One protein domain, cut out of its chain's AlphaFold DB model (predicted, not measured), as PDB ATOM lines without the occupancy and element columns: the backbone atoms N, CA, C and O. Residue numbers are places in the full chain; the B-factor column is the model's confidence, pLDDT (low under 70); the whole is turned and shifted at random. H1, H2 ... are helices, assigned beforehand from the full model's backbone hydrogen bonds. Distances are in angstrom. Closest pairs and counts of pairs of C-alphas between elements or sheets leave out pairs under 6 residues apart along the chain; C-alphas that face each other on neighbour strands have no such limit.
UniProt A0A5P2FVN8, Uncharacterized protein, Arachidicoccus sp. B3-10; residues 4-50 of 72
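Overview. This is residues 4 to 50 of the 72 residues of an uncharacterized protein of Arachidicoccus sp. B3-10 (UniProt A0A5P2FVN8). Going along the printed part from Glu 4, you see a long, thin rod: a shorter helix, H1, then a small loop, then a longer helix, H2, strung end to end and not folded back on each other. There is no packed core, and most of both helices, residues 4 to 14 and 29 to 50, stands free. The printed part has 47 residues, two named helices and no named strand, and its class is all helix. It is extended, with a radius of gyration of the C-alphas of 18.7 A and spans of 64 by 12 by 9 A.

Arrangement. Look first at H1, residues 4 to 16, and then at H2, residues 22 to 50: they are only just apart, their closest C-alphas 8.2 A from each other. A tight link of five residues joins them. In H1 and H2 every backbone O i to N i+4 pair is within hydrogen-bond range.

Along the chain. Find C-alpha 4 at (142.323, 156.250, 176.006); from there H1 runs 18.8 A to C-alpha 16. Find C-alpha 22 at (147.186, 137.647, 159.464); from there H2 runs 41.5 A to C-alpha 50 at (167.697, 101.960, 154.220).

Size, cuts and confidence. The C-alphas of Glu 4 and Lys 50, the two farthest apart, are 63.8 A apart. The printed part has no cut, and no printed residue is under 70 in pLDDT.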
ATOM      1  N   GLU A   4     141.818 156.123 177.376       89.81
ATOM      2  CA  GLU A   4     142.323 156.250 176.006       89.81
ATOM      3  C   GLU A   4     143.689 155.567 175.836       89.81
ATOM      4  O   GLU A   4     143.883 154.824 174.880       89.81
ATOM      5  N   GLN A   5     144.592 155.710 176.814       90.19
ATOM      6  CA  GLN A   5     145.894 155.030 176.796       90.19
ATOM      7  C   GLN A   5     145.753 153.509 176.912       90.19
ATOM      8  O   GLN A   5     146.486 152.773 176.259       90.19
ATOM      9  N   LEU A   6     144.785 153.030 177.702       92.06
ATOM     10  CA  LEU A   6     144.481 151.599 177.807       92.06
ATOM     11  C   LEU A   6     143.959 151.018 176.488       92.06
ATOM     12  O   LEU A   6     144.292 149.885 176.145       92.06
ATOM     13  N   HIS A   7     143.146 151.774 175.746       90.12
ATOM     14  CA  HIS A   7     142.657 151.347 174.436       90.12
ATOM     15  C   HIS A   7     143.775 151.274 173.394       90.12
ATOM     16  O   HIS A   7     143.832 150.298 172.647       90.12
ATOM     17  N   GLU A   8     144.676 152.257 173.364       92.38
ATOM     18  CA  GLU A   8     145.846 152.224 172.479       92.38
ATOM     19  C   GLU A   8     146.786 151.063 172.817       92.38
ATOM     20  O   GLU A   8     147.223 150.341 171.921       92.38
ATOM     21  N   GLU A   9     147.053 150.828 174.105       90.38
ATOM     22  CA  GLU A   9     147.876 149.703 174.557       90.38
ATOM     23  C   GLU A   9     147.238 148.354 174.189       90.38
ATOM     24  O   GLU A   9     147.918 147.454 173.693       90.38
ATOM     25  N   TYR A  10     145.918 148.222 174.353       90.94
ATOM     26  CA  TYR A  10     145.181 147.019 173.968       90.94
ATOM     27  C   TYR A  10     145.243 146.749 172.458       90.94
ATOM     28  O   TYR A  10     145.487 145.612 172.049       90.94
ATOM     29  N   GLU A  11     145.053 147.770 171.620       89.25
ATOM     30  CA  GLU A  11     145.143 147.612 170.164       89.25
ATOM     31  C   GLU A  11     146.582 147.306 169.712       89.25
ATOM     32  O   GLU A  11     146.779 146.427 168.871       89.25
ATOM     33  N   ALA A  12     147.600 147.914 170.332       88.00
ATOM     34  CA  ALA A  12     149.002 147.603 170.046       88.00
ATOM     35  C   ALA A  12     149.362 146.144 170.388       88.00
ATOM     36  O   ALA A  12     150.018 145.456 169.600       88.00
ATOM     37  N   LEU A  13     148.898 145.635 171.534       87.25
ATOM     38  CA  LEU A  13     149.082 144.231 171.923       87.25
ATOM     39  C   LEU A  13     148.356 143.275 170.966       87.25
ATOM     40  O   LEU A  13     148.870 142.210 170.621       87.25
ATOM     41  N   LYS A  14     147.175 143.670 170.499       85.38
ATOM     42  CA  LYS A  14     146.359 142.900 169.563       85.38
ATOM     43  C   LYS A  14     146.982 142.825 168.166       85.38
ATOM     44  O   LYS A  14     146.896 141.780 167.531       85.38
ATOM     45  N   GLU A  15     147.674 143.859 167.694       82.12
ATOM     46  CA  GLU A  15     148.439 143.798 166.436       82.12
ATOM     47  C   GLU A  15     149.684 142.901 166.510       82.12
ATOM     48  O   GLU A  15     150.121 142.345 165.493       82.12
ATOM     49  N   GLN A  16     150.259 142.745 167.700       79.62
ATOM     50  CA  GLN A  16     151.377 141.830 167.941       79.62
ATOM     51  C   GLN A  16     150.922 140.376 168.115       79.62
ATOM     52  O   GLN A  16     151.725 139.457 167.938       79.62
ATOM     53  N   ASP A  17     149.639 140.150 168.407       83.75
ATOM     54  CA  ASP A  17     149.083 138.813 168.557       83.75
ATOM     55  C   ASP A  17     149.054 138.069 167.212       83.75
ATOM     56  O   ASP A  17     148.551 138.544 166.189       83.75
ATOM     57  N   LEU A  18     149.557 136.836 167.233       78.00
ATOM     58  CA  LEU A  18     149.539 135.923 166.098       78.00
ATOM     59  C   LEU A  18     148.107 135.671 165.617       78.00
ATOM     60  O   LEU A  18     147.861 135.657 164.413       78.00
ATOM     61  N   ARG A  19     147.135 135.527 166.526       79.88
ATOM     62  CA  ARG A  19     145.747 135.224 166.131       79.88
ATOM     63  C   ARG A  19     145.088 136.340 165.330       79.88
ATOM     64  O   ARG A  19     144.267 136.043 164.463       79.88
ATOM     65  N   TYR A  20     145.410 137.594 165.624       81.12
ATOM     66  CA  TYR A  20     144.777 138.743 164.982       81.12
ATOM     67  C   TYR A  20     145.578 139.222 163.763       81.12
ATOM     68  O   TYR A  20     145.005 139.575 162.728       81.12
ATOM     69  N   ASN A  21     146.908 139.143 163.830       85.19
ATOM     70  CA  ASN A  21     147.785 139.553 162.746       85.19
ATOM     71  C   ASN A  21     147.954 138.458 161.683       85.19
ATOM     72  O   ASN A  21     148.799 137.559 161.771       85.19
ATOM     73  N   ARG A  22     147.185 138.588 160.598       84.38
ATOM     74  CA  ARG A  22     147.186 137.647 159.464       84.38
ATOM     75  C   ARG A  22     148.543 137.538 158.764       84.38
ATOM     76  O   ARG A  22     148.873 136.463 158.270       84.38
ATOM     77  N   VAL A  23     149.333 138.614 158.728       87.00
ATOM     78  CA  VAL A  23     150.651 138.645 158.062       87.00
ATOM     79  C   VAL A  23     151.719 137.968 158.921       87.00
ATOM     80  O   VAL A  23     152.638 137.330 158.408       87.00
ATOM     81  N   SER A  24     151.627 138.100 160.246       85.69
ATOM     82  CA  SER A  24     152.491 137.352 161.165       85.69
ATOM     83  C   SER A  24     152.174 135.853 161.112       85.69
ATOM     84  O   SER A  24     153.069 135.029 160.916       85.69
ATOM     85  N   THR A  25     150.883 135.503 161.148       89.31
ATOM     86  CA  THR A  25     150.433 134.107 161.058       89.31
ATOM     87  C   THR A  25     150.792 133.439 159.734       89.31
ATOM     88  O   THR A  25     151.248 132.298 159.748       89.31
ATOM     89  N   SER A  26     150.654 134.115 158.587       91.38
ATOM     90  CA  SER A  26     151.018 133.512 157.295       91.38
ATOM     91  C   SER A  26     152.508 133.164 157.210       91.38
ATOM     92  O   SER A  26     152.853 132.084 156.732       91.38
ATOM     93  N   ARG A  27     153.388 134.028 157.734       91.25
ATOM     94  CA  ARG A  27     154.836 133.771 157.818       91.25
ATOM     95  C   ARG A  27     155.148 132.588 158.732       91.25
ATOM     96  O   ARG A  27     155.920 131.719 158.341       91.25
ATOM     97  N   LEU A  28     154.512 132.510 159.905       91.88
ATOM     98  CA  LEU A  28     154.662 131.372 160.820       91.88
ATOM     99  C   LEU A  28     154.264 130.062 160.123       91.88
ATOM    100  O   LEU A  28     155.064 129.128 160.056       91.88
ATOM    101  N   LEU A  29     153.051 130.005 159.568       93.06
ATOM    102  CA  LEU A  29     152.539 128.804 158.905       93.06
ATOM    103  C   LEU A  29     153.415 128.385 157.720       93.06
ATOM    104  O   LEU A  29     153.608 127.191 157.508       93.06
ATOM    105  N   PHE A  30     153.994 129.345 156.994       94.75
ATOM    106  CA  PHE A  30     154.956 129.058 155.937       94.75
ATOM    107  C   PHE A  30     156.209 128.361 156.475       94.75
ATOM    108  O   PHE A  30     156.597 127.326 155.939       94.75
ATOM    109  N   TYR A  31     156.820 128.863 157.554       95.38
ATOM    110  CA  TYR A  31     158.010 128.231 158.133       95.38
ATOM    111  C   TYR A  31     157.719 126.839 158.697       95.38
ATOM    112  O   TYR A  31     158.500 125.916 158.474       95.38
ATOM    113  N   VAL A  32     156.586 126.659 159.383       96.56
ATOM    114  CA  VAL A  32     156.182 125.349 159.921       96.56
ATOM    115  C   VAL A  32     155.870 124.361 158.798       96.56
ATOM    116  O   VAL A  32     156.292 123.209 158.863       96.56
ATOM    117  N   GLY A  33     155.174 124.808 157.750       96.50
ATOM    118  CA  GLY A  33     154.888 123.998 156.570       96.50
ATOM    119  C   GLY A  33     156.151 123.616 155.797       96.50
ATOM    120  O   GLY A  33     156.316 122.466 155.404       96.50
ATOM    121  N   LEU A  34     157.084 124.553 155.622       97.25
ATOM    122  CA  LEU A  34     158.360 124.281 154.964       97.25
ATOM    123  C   LEU A  34     159.206 123.291 155.774       97.25
ATOM    124  O   LEU A  34     159.758 122.347 155.211       97.25
ATOM    125  N   LEU A  35     159.271 123.465 157.096       97.31
ATOM    126  CA  LEU A  35     159.980 122.553 157.990       97.31
ATOM    127  C   LEU A  35     159.386 121.141 157.936       97.31
ATOM    128  O   LEU A  35     160.127 120.168 157.804       97.31
ATOM    129  N   SER A  36     158.057 121.018 158.014       97.12
ATOM    130  CA  SER A  36     157.393 119.714 157.961       97.12
ATOM    131  C   SER A  36     157.614 119.023 156.617       97.12
ATOM    132  O   SER A  36     157.891 117.824 156.594       97.12
ATOM    133  N   PHE A  37     157.596 119.775 155.514       97.69
ATOM    134  CA  PHE A  37     157.886 119.251 154.183       97.69
ATOM    135  C   PHE A  37     159.326 118.737 154.064       97.69
ATOM    136  O   PHE A  37     159.543 117.626 153.584       97.69
ATOM    137  N   ILE A  38     160.313 119.493 154.557       97.94
ATOM    138  CA  ILE A  38     161.721 119.068 154.556       97.94
ATOM    139  C   ILE A  38     161.908 117.801 155.398       97.94
ATOM    140  O   ILE A  38     162.552 116.852 154.943       97.94
ATOM    141  N   CYS A  39     161.323 117.753 156.599       97.19
ATOM    142  CA  CYS A  39     161.356 116.567 157.454       97.19
ATOM    143  C   CYS A  39     160.712 115.356 156.769       97.19
ATOM    144  O   CYS A  39     161.265 114.260 156.826       97.19
ATOM    145  N   PHE A  40     159.580 115.550 156.087       96.88
ATOM    146  CA  PHE A  40     158.891 114.489 155.360       96.88
ATOM    147  C   PHE A  40     159.741 113.939 154.211       96.88
ATOM    148  O   PHE A  40     159.997 112.739 154.162       96.88
ATOM    149  N   VAL A  41     160.242 114.808 153.327       97.25
ATOM    150  CA  VAL A  41     161.076 114.396 152.187       97.25
ATOM    151  C   VAL A  41     162.334 113.683 152.674       97.25
ATOM    152  O   VAL A  41     162.649 112.595 152.197       97.25
ATOM    153  N   THR A  42     163.018 114.245 153.671       96.50
ATOM    154  CA  THR A  42     164.237 113.646 154.232       96.50
ATOM    155  C   THR A  42     163.946 112.289 154.874       96.50
ATOM    156  O   THR A  42     164.681 111.330 154.637       96.50
ATOM    157  N   GLY A  43     162.851 112.172 155.631       95.62
ATOM    158  CA  GLY A  43     162.410 110.908 156.219       95.62
ATOM    159  C   GLY A  43     162.095 109.847 155.161       95.62
ATOM    160  O   GLY A  43     162.557 108.711 155.271       95.62
ATOM    161  N   CYS A  44     161.382 110.220 154.094       94.94
ATOM    162  CA  CYS A  44     161.080 109.330 152.974       94.94
ATOM    163  C   CYS A  44     162.346 108.862 152.245       94.94
ATOM    164  O   CYS A  44     162.509 107.663 152.016       94.94
ATOM    165  N   CYS A  45     163.260 109.778 151.913       94.12
ATOM    166  CA  CYS A  45     164.522 109.441 151.252       94.12
ATOM    167  C   CYS A  45     165.395 108.529 152.124       94.12
ATOM    168  O   CYS A  45     165.965 107.562 151.620       94.12
ATOM    169  N   TYR A  46     165.466 108.796 153.430       95.25
ATOM    170  CA  TYR A  46     166.227 107.971 154.367       95.25
ATOM    171  C   TYR A  46     165.669 106.548 154.463       95.25
ATOM    172  O   TYR A  46     166.421 105.574 154.378       95.25
ATOM    173  N   GLN A  47     164.346 106.410 154.588       93.81
ATOM    174  CA  GLN A  47     163.700 105.102 154.663       93.81
ATOM    175  C   GLN A  47     163.895 104.307 153.367       93.81
ATOM    176  O   GLN A  47     164.209 103.118 153.417       93.81
ATOM    177  N   LEU A  48     163.763 104.966 152.211       92.25
ATOM    178  CA  LEU A  48     163.994 104.345 150.909       92.25
ATOM    179  C   LEU A  48     165.444 103.867 150.761       92.25
ATOM    180  O   LEU A  48     165.674 102.742 150.328       92.25
ATOM    181  N   HIS A  49     166.417 104.684 151.175       89.56
ATOM    182  CA  HIS A  49     167.829 104.303 151.157       89.56
ATOM    183  C   HIS A  49     168.108 103.098 152.066       89.56
ATOM    184  O   HIS A  49     168.812 102.170 151.675       89.56
ATOM    185  N   LYS A  50     167.528 103.070 153.271       90.12
ATOM    186  CA  LYS A  50     167.697 101.960 154.220       90.12
ATOM    187  C   LYS A  50     167.129 100.636 153.697       90.12
ATOM    188  O   LYS A  50     167.716  99.589 153.947       90.12
TER     189      LYS A  50